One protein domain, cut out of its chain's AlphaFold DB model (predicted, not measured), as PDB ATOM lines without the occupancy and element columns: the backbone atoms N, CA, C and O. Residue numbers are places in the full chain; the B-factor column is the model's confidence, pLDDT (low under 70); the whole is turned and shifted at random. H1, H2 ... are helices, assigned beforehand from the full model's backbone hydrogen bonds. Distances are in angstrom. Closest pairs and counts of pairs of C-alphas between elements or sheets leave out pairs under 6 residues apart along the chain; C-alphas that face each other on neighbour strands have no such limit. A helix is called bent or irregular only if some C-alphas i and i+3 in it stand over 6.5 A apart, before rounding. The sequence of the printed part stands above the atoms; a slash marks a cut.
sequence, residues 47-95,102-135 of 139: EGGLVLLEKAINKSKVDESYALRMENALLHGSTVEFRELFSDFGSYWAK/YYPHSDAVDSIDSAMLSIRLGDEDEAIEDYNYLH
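What this domain is: This is residues 47 to 95 and 102 to 135 of the 139 residues of an uncharacterized protein of Methylophaga aminisulfidivorans (UniProt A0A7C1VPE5). Four mostly crossed helices cluster together: H2 and H3 form a helical hairpin, and H1 crosses H3, meeting H2 near one of its ends and the first part of H4 near the other. H5 folds back from the far end of H4 as a V, and its residues 129 to 135 stick out. The printed part has 83 residues with five named helices, H1 to H5 in order, and no named strand; the class is all helix. It is compact, with a radius of gyration of the C-alphas of 13.2 A and spans of 38 by 31 by 20 A.

How they stand to each other: H1, residues 47 to 60, touches H2, residues 64 to 76, with residues 56 to 60 alone, closest at the C-alphas of Ser 60 and Ala 67, 4.2 A, at a steep tilt of 50 degrees, opposite ways. H2 and H3, residues 79 to 89, touch as a hairpin at a shallow tilt of 28 degrees, opposite ways, closest at the C-alphas of Ala 73 and Glu 81, 5.5 A. H3 touches H1 about perpendicular, at 76 degrees, closest at the C-alphas of Ala 56 and Phe 86, 7.2 A. H4, residues 106 to 121, touches H1 about perpendicular, at 81 degrees, closest at the C-alphas of Gly 49 and Ala 108, 4.1 A. H4 touches H3 at a steep tilt of 44 degrees, closest at the C-alphas of Thr 79 and Asp 113, 6.3 A. H5, residues 124 to 135, only just touches H4, with 3 pairs of C-alphas within 8 A, and only at the corner, closest at the C-alphas of Ser 118 and Glu 124, 4.9 A; it is apart from H1, H2 and H3. Every O i to N i+4 pair is within hydrogen-bond range in H1, H2, H4 and H5, and 5 of 7 in H3.

Where its parts are: H1 begins at C-alpha 47, (231.108, 215.253, 223.835), and is 20.1 A long; H2 is 17.9 A, H3 15.9 A, H4 22.2 A and H5 16.3 A, ending at C-alpha 135, (235.403, 202.504, 224.379). H3 is irregular, but only just: C-alphas 85 and 88 are 6.6 A apart.

The domain as a whole: The two C-alphas farthest apart, of Glu 64 and Tyr 133, are 39.6 A apart. Residues 96 to 101 are not printed, and C-alphas 95 and 102 are 9.1 A apart across the cut. The links H1 to H2, H2 to H3 and H4 to H5 are tight. No printed residue is under 70 in pLDDT.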
ATOM      1  N   GLU A  47     231.680 213.958 223.423       94.12
ATOM      2  CA  GLU A  47     231.108 215.253 223.835       94.12
ATOM      3  C   GLU A  47     231.962 216.461 223.417       94.12
ATOM      4  O   GLU A  47     231.428 217.489 223.001       94.12
ATOM      5  N   GLY A  48     233.292 216.345 223.489       93.31
ATOM      6  CA  GLY A  48     234.207 217.428 223.112       93.31
ATOM      7  C   GLY A  48     234.081 217.826 221.639       93.31
ATOM      8  O   GLY A  48     234.025 219.019 221.328       93.31
ATOM      9  N   GLY A  49     233.975 216.837 220.745       94.94
ATOM     10  CA  GLY A  49     233.727 217.067 219.323       94.94
ATOM     11  C   GLY A  49     232.352 217.689 219.087       94.94
ATOM     12  O   GLY A  49     232.235 218.641 218.319       94.94
ATOM     13  N   LEU A  50     231.319 217.226 219.805       97.00
ATOM     14  CA  LEU A  50     229.954 217.751 219.671       97.00
ATOM     15  C   LEU A  50     229.880 219.235 220.060       97.00
ATOM     16  O   LEU A  50     229.360 220.060 219.310       97.00
ATOM     17  N   VAL A  51     230.475 219.601 221.199       96.50
ATOM     18  CA  VAL A  51     230.554 220.997 221.657       96.50
ATOM     19  C   VAL A  51     231.308 221.871 220.651       96.50
ATOM     20  O   VAL A  51     230.922 223.018 220.414       96.50
ATOM     21  N   LEU A  52     232.393 221.357 220.065       96.38
ATOM     22  CA  LEU A  52     233.177 222.088 219.075       96.38
ATOM     23  C   LEU A  52     232.409 222.283 217.757       96.38
ATOM     24  O   LEU A  52     232.417 223.389 217.210       96.38
ATOM     25  N   LEU A  53     231.702 221.253 217.289       97.88
ATOM     26  CA  LEU A  53     230.844 221.326 216.110       97.88
ATOM     27  C   LEU A  53     229.750 222.388 216.291       97.88
ATOM     28  O   LEU A  53     229.580 223.250 215.431       97.88
ATOM     29  N   GLU A  54     229.065 222.401 217.437       98.25
ATOM     30  CA  GLU A  54     228.012 223.384 217.718       98.25
ATOM     31  C   GLU A  54     228.547 224.822 217.814       98.25
ATOM     32  O   GLU A  54     227.893 225.766 217.366       98.25
ATOM     33  N   LYS A  55     229.770 225.024 218.323       97.75
ATOM     34  CA  LYS A  55     230.434 226.340 218.260       97.75
ATOM     35  C   LYS A  55     230.658 226.790 216.816       97.75
ATOM     36  O   LYS A  55     230.357 227.942 216.495       97.75
ATOM     37  N   ALA A  56     231.139 225.897 215.951       97.94
ATOM     38  CA  ALA A  56     231.345 226.192 214.535       97.94
ATOM     39  C   ALA A  56     230.028 226.534 213.824       97.94
ATOM     40  O   ALA A  56     229.958 227.557 213.144       97.94
ATOM     41  N   ILE A  57     228.970 225.750 214.049       98.38
ATOM     42  CA  ILE A  57     227.628 225.998 213.497       98.38
ATOM     43  C   ILE A  57     227.079 227.349 213.962       98.38
ATOM     44  O   ILE A  57     226.515 228.111 213.182       98.38
ATOM     45  N   ASN A  58     227.215 227.674 215.246       98.62
ATOM     46  CA  ASN A  58     226.686 228.934 215.760       98.62
ATOM     47  C   ASN A  58     227.460 230.142 215.231       98.62
ATOM     48  O   ASN A  58     226.851 231.177 214.967       98.62
ATOM     49  N   LYS A  59     228.774 230.007 215.014       98.56
ATOM     50  CA  LYS A  59     229.571 231.063 214.389       98.56
ATOM     51  C   LYS A  59     229.223 231.252 212.910       98.56
ATOM     52  O   LYS A  59     229.056 232.391 212.487       98.56
ATOM     53  N   SER A  60     229.041 230.176 212.142       98.25
ATOM     54  CA  SER A  60     228.695 230.280 210.713       98.25
ATOM     55  C   SER A  60     227.346 230.962 210.461       98.25
ATOM     56  O   SER A  60     227.171 231.601 209.431       98.25
ATOM     57  N   LYS A  61     226.410 230.912 211.418       98.12
ATOM     58  CA  LYS A  61     225.123 231.629 211.328       98.12
ATOM     59  C   LYS A  61     225.250 233.156 211.364       98.12
ATOM     60  O   LYS A  61     224.322 233.837 210.937       98.12
ATOM     61  N   VAL A  62     226.339 233.693 211.919       98.12
ATOM     62  CA  VAL A  62     226.516 235.142 212.145       98.12
ATOM     63  C   VAL A  62     227.746 235.730 211.451       98.12
ATOM     64  O   VAL A  62     227.888 236.948 211.403       98.12
ATOM     65  N   ASP A  63     228.629 234.886 210.921       98.44
ATOM     66  CA  ASP A  63     229.868 235.266 210.244       98.44
ATOM     67  C   ASP A  63     229.946 234.546 208.889       98.44
ATOM     68  O   ASP A  63     230.269 233.360 208.810       98.44
ATOM     69  N   GLU A  64     229.637 235.277 207.816       98.00
ATOM     70  CA  GLU A  64     229.615 234.759 206.442       98.00
ATOM     71  C   GLU A  64     231.002 234.290 205.972       98.00
ATOM     72  O   GLU A  64     231.125 233.279 205.279       98.00
ATOM     73  N   SER A  65     232.072 234.970 206.403       98.00
ATOM     74  CA  SER A  65     233.442 234.557 206.083       98.00
ATOM     75  C   SER A  65     233.778 233.228 206.758       98.00
ATOM     76  O   SER A  65     234.359 232.334 206.135       98.00
ATOM     77  N   TYR A  66     233.374 233.067 208.020       98.38
ATOM     78  CA  TYR A  66     233.493 231.795 208.723       98.38
ATOM     79  C   TYR A  66     232.631 230.704 208.078       98.38
ATOM     80  O   TYR A  66     233.108 229.583 207.922       98.38
ATOM     81  N   ALA A  67     231.400 231.013 207.662       98.25
ATOM     82  CA  ALA A  67     230.518 230.059 206.991       98.25
ATOM     83  C   ALA A  67     231.161 229.479 205.726       98.25
ATOM     84  O   ALA A  67     231.205 228.260 205.561       98.25
ATOM     85  N   LEU A  68     231.763 230.334 204.894       96.94
ATOM     86  CA  LEU A  68     232.475 229.901 203.694       96.94
ATOM     87  C   LEU A  68     233.708 229.043 204.023       96.94
ATOM     88  O   LEU A  68     233.977 228.052 203.340       96.94
ATOM     89  N   ARG A  69     234.471 229.390 205.070       97.69
ATOM     90  CA  ARG A  69     235.584 228.544 205.541       97.69
ATOM     91  C   ARG A  69     235.086 227.183 206.024       97.69
ATOM     92  O   ARG A  69     235.695 226.172 205.689       97.69
ATOM     93  N   MET A  70     233.987 227.158 206.778       97.62
ATOM     94  CA  MET A  70     233.386 225.935 207.309       97.62
ATOM     95  C   MET A  70     232.927 225.005 206.190       97.62
ATOM     96  O   MET A  70     233.240 223.818 206.228       97.62
ATOM     97  N   GLU A  71     232.240 225.538 205.178       96.00
ATOM     98  CA  GLU A  71     231.801 224.760 204.019       96.00
ATOM     99  C   GLU A  71     232.987 224.135 203.279       96.00
ATOM    100  O   GLU A  71     233.029 222.920 203.075       96.00
ATOM    101  N   ASN A  72     233.990 224.949 202.939       94.25
ATOM    102  CA  ASN A  72     235.180 224.479 202.233       94.25
ATOM    103  C   ASN A  72     235.936 223.414 203.030       94.25
ATOM    104  O   ASN A  72     236.317 222.381 202.475       94.25
ATOM    105  N   ALA A  73     236.128 223.643 204.331       94.94
ATOM    106  CA  ALA A  73     236.792 222.692 205.202       94.94
ATOM    107  C   ALA A  73     236.015 221.367 205.243       94.94
ATOM    108  O   ALA A  73     236.569 220.338 204.867       94.94
ATOM    109  N   LEU A  74     234.728 221.364 205.608       93.88
ATOM    110  CA  LEU A  74     233.958 220.123 205.778       93.88
ATOM    111  C   LEU A  74     233.763 219.340 204.470       93.88
ATOM    112  O   LEU A  74     233.869 218.110 204.461       93.88
ATOM    113  N   LEU A  75     233.535 220.021 203.346       90.38
ATOM    114  CA  LEU A  75     233.264 219.340 202.077       90.38
ATOM    115  C   LEU A  75     234.530 218.917 201.324       90.38
ATOM    116  O   LEU A  75     234.484 217.956 200.544       90.38
ATOM    117  N   HIS A  76     235.643 219.633 201.501       87.50
ATOM    118  CA  HIS A  76     236.829 219.494 200.644       87.50
ATOM    119  C   HIS A  76     238.165 219.462 201.397       87.50
ATOM    120  O   HIS A  76     239.185 219.135 200.793       87.50
ATOM    121  N   GLY A  77     238.173 219.803 202.681       87.56
ATOM    122  CA  GLY A  77     239.376 219.936 203.491       87.56
ATOM    123  C   GLY A  77     239.944 218.613 203.998       87.56
ATOM    124  O   GLY A  77     239.288 217.562 204.004       87.56
ATOM    125  N   SER A  78     241.193 218.695 204.440       88.31
ATOM    126  CA  SER A  78     241.909 217.671 205.193       88.31
ATOM    127  C   SER A  78     241.914 217.997 206.692       88.31
ATOM    128  O   SER A  78     241.384 219.021 207.130       88.31
ATOM    129  N   THR A  79     242.593 217.162 207.479       88.69
ATOM    130  CA  THR A  79     242.869 217.409 208.899       88.69
ATOM    131  C   THR A  79     243.495 218.791 209.150       88.69
ATOM    132  O   THR A  79     243.243 219.401 210.188       88.69
ATOM    133  N   VAL A  80     244.313 219.309 208.220       91.00
ATOM    134  CA  VAL A  80     244.927 220.643 208.350       91.00
ATOM    135  C   VAL A  80     243.860 221.733 208.290       91.00
ATOM    136  O   VAL A  80     243.776 222.542 209.212       91.00
ATOM    137  N   GLU A  81     242.998 221.714 207.274       93.50
ATOM    138  CA  GLU A  81     241.907 222.680 207.131       93.50
ATOM    139  C   GLU A  81     240.893 222.573 208.280       93.50
ATOM    140  O   GLU A  81     240.340 223.587 208.702       93.50
ATOM    141  N   PHE A  82     240.681 221.381 208.852       93.31
ATOM    142  CA  PHE A  82     239.895 221.241 210.083       93.31
ATOM    143  C   PHE A  82     240.560 221.953 211.261       93.31
ATOM    144  O   PHE A  82     239.910 222.747 211.944       93.31
ATOM    145  N   ARG A  83     241.861 221.737 211.491       93.06
ATOM    146  CA  ARG A  83     242.596 222.429 212.564       93.06
ATOM    147  C   ARG A  83     242.571 223.942 212.381       93.06
ATOM    148  O   ARG A  83     242.414 224.660 213.367       93.06
ATOM    149  N   GLU A  84     242.692 224.435 211.153       94.31
ATOM    150  CA  GLU A  84     242.570 225.861 210.837       94.31
ATOM    151  C   GLU A  84     241.163 226.400 211.105       94.31
ATOM    152  O   GLU A  84     241.033 227.415 211.787       94.31
ATOM    153  N   LEU A  85     240.115 225.713 210.638       96.12
ATOM    154  CA  LEU A  85     238.723 226.097 210.882       96.12
ATOM    155  C   LEU A  85     238.430 226.213 212.383       96.12
ATOM    156  O   LEU A  85     237.889 227.218 212.846       96.12
ATOM    157  N   PHE A  86     238.798 225.185 213.147       95.31
ATOM    158  CA  PHE A  86     238.481 225.119 214.567       95.31
ATOM    159  C   PHE A  86     239.389 225.999 215.431       95.31
ATOM    160  O   PHE A  86     239.025 226.266 216.576       95.31
ATOM    161  N   SER A  87     240.502 226.523 214.896       94.00
ATOM    162  CA  SER A  87     241.418 227.418 215.623       94.00
ATOM    163  C   SER A  87     240.778 228.728 216.093       94.00
ATOM    164  O   SER A  87     241.275 229.362 217.021       94.00
ATOM    165  N   ASP A  88     239.615 229.087 215.555       94.31
ATOM    166  CA  ASP A  88     238.773 230.162 216.081       94.31
ATOM    167  C   ASP A  88     238.273 229.900 217.527       94.31
ATOM    168  O   ASP A  88     237.853 230.838 218.207       94.31
ATOM    169  N   PHE A  89     238.317 228.652 218.016       93.31
ATOM    170  CA  PHE A  89     237.814 228.243 219.340       93.31
ATOM    171  C   PHE A  89     238.880 227.666 220.280       93.31
ATOM    172  O   PHE A  89     238.540 227.206 221.373       93.31
ATOM    173  N   GLY A  90     240.147 227.643 219.870       88.62
ATOM    174  CA  GLY A  90     241.231 227.038 220.642       88.62
ATOM    175  C   GLY A  90     242.534 226.960 219.854       88.62
ATOM    176  O   GLY A  90     242.570 227.243 218.664       88.62
ATOM    177  N   SER A  91     243.628 226.568 220.506       85.94
ATOM    178  CA  SER A  91     244.931 226.462 219.838       85.94
ATOM    179  C   SER A  91     245.246 225.008 219.478       85.94
ATOM    180  O   SER A  91     245.887 224.289 220.239       85.94
ATOM    181  N   TYR A  92     244.803 224.564 218.299       84.56
ATOM    182  CA  TYR A  92     244.990 223.179 217.816       84.56
ATOM    183  C   TYR A  92     246.357 222.937 217.154       84.56
ATOM    184  O   TYR A  92     246.674 221.817 216.744       84.56
ATOM    185  N   TRP A  93     247.168 223.994 217.096       83.50
ATOM    186  CA  TRP A  93     248.582 223.985 216.723       83.50
ATOM    187  C   TRP A  93     249.510 224.091 217.939       83.50
ATOM    188  O   TRP A  93     250.731 224.003 217.790       83.50
ATOM    189  N   ALA A  94     248.954 224.306 219.139       83.06
ATOM    190  CA  ALA A  94     249.747 224.375 220.354       83.06
ATOM    191  C   ALA A  94     250.473 223.053 220.597       83.06
ATOM    192  O   ALA A  94     249.975 221.962 220.305       83.06
ATOM    193  N   LYS A  95     251.664 223.159 221.189       81.62
ATOM    194  CA  LYS A  95     252.347 221.986 221.723       81.62
ATOM    195  C   LYS A  95     251.473 221.345 222.800       81.62
ATOM    196  O   LYS A  95     250.737 222.029 223.508       81.62
ATOM    197  N   TYR A 102     246.876 216.351 228.529       78.44
ATOM    198  CA  TYR A 102     248.065 216.643 227.721       78.44
ATOM    199  C   TYR A 102     247.713 217.224 226.343       78.44
ATOM    200  O   TYR A 102     248.481 218.000 225.777       78.44
ATOM    201  N   TYR A 103     246.538 216.886 225.821       75.50
ATOM    202  CA  TYR A 103     246.062 217.273 224.496       75.50
ATOM    203  C   TYR A 103     244.703 217.984 224.590       75.50
ATOM    204  O   TYR A 103     243.714 217.522 224.031       75.50
ATOM    205  N   PRO A 104     244.619 219.126 225.293       70.31
ATOM    206  CA  PRO A 104     243.342 219.726 225.702       70.31
ATOM    207  C   PRO A 104     242.462 220.196 224.535       70.31
ATOM    208  O   PRO A 104     241.319 220.600 224.743       70.31
ATOM    209  N   HIS A 105     243.008 220.211 223.318       70.06
ATOM    210  CA  HIS A 105     242.352 220.749 222.135       70.06
ATOM    211  C   HIS A 105     242.305 219.727 220.993       70.06
ATOM    212  O   HIS A 105     241.292 219.650 220.317       70.06
ATOM    213  N   SER A 106     243.319 218.884 220.772       78.88
ATOM    214  CA  SER A 106     243.303 218.010 219.587       78.88
ATOM    215  C   SER A 106     242.199 216.956 219.618       78.88
ATOM    216  O   SER A 106     241.603 216.731 218.575       78.88
ATOM    217  N   ASP A 107     241.827 216.422 220.783       85.44
ATOM    218  CA  ASP A 107     240.845 215.330 220.877       85.44
ATOM    219  C   ASP A 107     239.473 215.694 220.269       85.44
ATOM    220  O   ASP A 107     238.811 214.862 219.646       85.44
ATOM    221  N   ALA A 108     239.045 216.955 220.392       91.31
ATOM    222  CA  ALA A 108     237.783 217.428 219.818       91.31
ATOM    223  C   ALA A 108     237.837 217.567 218.285       91.31
ATOM    224  O   ALA A 108     236.848 217.309 217.605       91.31
ATOM    225  N   VAL A 109     238.984 217.963 217.724       93.25
ATOM    226  CA  VAL A 109     239.160 218.031 216.263       93.25
ATOM    227  C   VAL A 109     239.387 216.644 215.689       93.25
ATOM    228  O   VAL A 109     238.807 216.320 214.661       93.25
ATOM    229  N   ASP A 110     240.174 215.815 216.368       91.69
ATOM    230  CA  ASP A 110     240.488 214.458 215.932       91.69
ATOM    231  C   ASP A 110     239.223 213.575 215.946       91.69
ATOM    232  O   ASP A 110     239.053 212.730 215.068       91.69
ATOM    233  N   SER A 111     238.279 213.812 216.869       94.38
ATOM    234  CA  SER A 111     236.963 213.149 216.851       94.38
ATOM    235  C   SER A 111     236.100 213.560 215.653       94.38
ATOM    236  O   SER A 111     235.492 212.695 215.025       94.38
ATOM    237  N   ILE A 112     236.083 214.845 215.280       95.50
ATOM    238  CA  ILE A 112     235.397 215.323 214.065       95.50
ATOM    239  C   ILE A 112     236.079 214.785 212.798       95.50
ATOM    240  O   ILE A 112     235.393 214.354 211.874       95.50
ATOM    241  N   ASP A 113     237.412 214.780 212.754       94.38
ATOM    242  CA  ASP A 113     238.188 214.250 211.626       94.38
ATOM    243  C   ASP A 113     237.938 212.750 211.429       94.38
ATOM    244  O   ASP A 113     237.697 212.300 210.310       94.38
ATOM    245  N   SER A 114     237.884 211.987 212.526       93.62
ATOM    246  CA  SER A 114     237.542 210.559 212.498       93.62
ATOM    247  C   SER A 114     236.127 210.326 211.966       93.62
ATOM    248  O   SER A 114     235.946 209.505 211.070       93.62
ATOM    249  N   ALA A 115     235.136 211.090 212.446       95.56
ATOM    250  CA  ALA A 115     233.768 211.019 211.930       95.56
ATOM    251  C   ALA A 115     233.729 211.298 210.418       95.56
ATOM    252  O   ALA A 115     233.120 210.564 209.643       95.56
ATOM    253  N   MET A 116     234.433 212.346 209.983       94.31
ATOM    254  CA  MET A 116     234.504 212.750 208.580       94.31
ATOM    255  C   MET A 116     235.175 211.714 207.687       94.31
ATOM    256  O   MET A 116     234.737 211.524 206.550       94.31
ATOM    257  N   LEU A 117     236.217 211.042 208.177       91.44
ATOM    258  CA  LEU A 117     236.835 209.932 207.467       91.44
ATOM    259  C   LEU A 117     235.800 208.835 207.199       91.44
ATOM    260  O   LEU A 117     235.627 208.454 206.041       91.44
ATOM    261  N   SER A 118     235.063 208.405 208.223       92.12
ATOM    262  CA  SER A 118     234.068 207.340 208.076       92.12
ATOM    263  C   SER A 118     232.895 207.729 207.171       92.12
ATOM    264  O   SER A 118     232.476 206.981 206.287       92.12
ATOM    265  N   ILE A 119     232.419 208.971 207.284       91.25
ATOM    266  CA  ILE A 119     231.375 209.516 206.401       91.25
ATOM    267  C   ILE A 119     231.822 209.500 204.931       91.25
ATOM    268  O   ILE A 119     231.024 209.194 204.043       91.25
ATOM    269  N   ARG A 120     233.090 209.829 204.651       87.38
ATOM    270  CA  ARG A 120     233.647 209.828 203.286       87.38
ATOM    271  C   ARG A 120     233.885 208.418 202.746       87.38
ATOM    272  O   ARG A 120     233.806 208.229 201.534       87.38
ATOM    273  N   LEU A 121     234.185 207.454 203.615       87.69
ATOM    274  CA  LEU A 121     234.330 206.041 203.250       87.69
ATOM    275  C   LEU A 121     232.980 205.327 203.101       87.69
ATOM    276  O   LEU A 121     232.901 204.328 202.390       87.69
ATOM    277  N   GLY A 122     231.916 205.877 203.693       88.25
ATOM    278  CA  GLY A 122     230.581 205.284 203.678       88.25
ATOM    279  C   GLY A 122     230.417 204.138 204.678       88.25
ATOM    280  O   GLY A 122     229.534 203.307 204.485       88.25
ATOM    281  N   ASP A 123     231.250 204.093 205.720       91.94
ATOM    282  CA  ASP A 123     231.293 203.055 206.760       91.94
ATOM    283  C   ASP A 123     230.899 203.591 208.154       91.94
ATOM    284  O   ASP A 123     231.238 203.007 209.178       91.94
ATOM    285  N   GLU A 124     230.162 204.709 208.193       92.62
ATOM    286  CA  GLU A 124     229.754 205.420 209.417       92.62
ATOM    287  C   GLU A 124     229.175 204.491 210.500       92.62
ATOM    288  O   GLU A 124     229.606 204.560 211.650       92.62
ATOM    289  N   ASP A 125     228.251 203.597 210.134       93.06
ATOM    290  CA  ASP A 125     227.604 202.678 211.079       93.06
ATOM    291  C   ASP A 125     228.607 201.684 211.698       93.06
ATOM    292  O   ASP A 125     228.625 201.494 212.915       93.06
ATOM    293  N   GLU A 126     229.487 201.094 210.879       95.44
ATOM    294  CA  GLU A 126     230.523 200.150 211.328       95.44
ATOM    295  C   GLU A 126     231.531 200.852 212.247       95.44
ATOM    296  O   GLU A 126     231.854 200.354 213.325       95.44
ATOM    297  N   ALA A 127     231.952 202.068 211.889       95.44
ATOM    298  CA  ALA A 127     232.864 202.864 212.703       95.44
ATOM    299  C   ALA A 127     232.263 203.248 214.070       95.44
ATOM    300  O   ALA A 127     232.967 203.235 215.087       95.44
ATOM    301  N   ILE A 128     230.962 203.562 214.124       97.25
ATOM    302  CA  ILE A 128     230.239 203.811 215.380       97.25
ATOM    303  C   ILE A 128     230.203 202.542 216.241       97.25
ATOM    304  O   ILE A 128     230.442 202.614 217.453       97.25
ATOM    305  N   GLU A 129     229.885 201.389 215.649       96.50
ATOM    306  CA  GLU A 129     229.834 200.104 216.353       96.50
ATOM    307  C   GLU A 129     231.201 199.722 216.935       96.50
ATOM    308  O   GLU A 129     231.295 199.429 218.133       96.50
ATOM    309  N   ASP A 130     232.260 199.812 216.132       95.31
ATOM    310  CA  ASP A 130     233.631 199.498 216.531       95.31
ATOM    311  C   ASP A 130     234.128 200.415 217.650       95.31
ATOM    312  O   ASP A 130     234.646 199.946 218.673       95.31
ATOM    313  N   TYR A 131     233.916 201.729 217.514       95.31
ATOM    314  CA  TYR A 131     234.275 202.683 218.558       95.31
ATOM    315  C   TYR A 131     233.555 202.350 219.869       95.31
ATOM    316  O   TYR A 131     234.162 202.287 220.943       95.31
ATOM    317  N   ASN A 132     232.249 202.086 219.798       96.25
ATOM    318  CA  ASN A 132     231.451 201.763 220.974       96.25
ATOM    319  C   ASN A 132     231.862 200.440 221.623       96.25
ATOM    320  O   ASN A 132     231.887 200.346 222.855       96.25
ATOM    321  N   TYR A 133     232.213 199.437 220.820       94.88
ATOM    322  CA  TYR A 133     232.730 198.162 221.299       94.88
ATOM    323  C   TYR A 133     234.022 198.341 222.106       94.88
ATOM    324  O   TYR A 133     234.163 197.738 223.175       94.88
ATOM    325  N   LEU A 134     234.935 199.190 221.625       93.88
ATOM    326  CA  LEU A 134     236.239 199.430 222.247       93.88
ATOM    327  C   LEU A 134     236.172 200.355 223.468       93.88
ATOM    328  O   LEU A 134     236.880 200.121 224.449       93.88
ATOM    329  N   HIS A 135     235.340 201.396 223.419       91.75
ATOM    330  CA  HIS A 135     235.403 202.504 224.379       91.75
ATOM    331  C   HIS A 135     234.190 202.606 225.306       91.75
ATOM    332  O   HIS A 135     234.339 202.992 226.464       91.75
TER     333      HIS A 135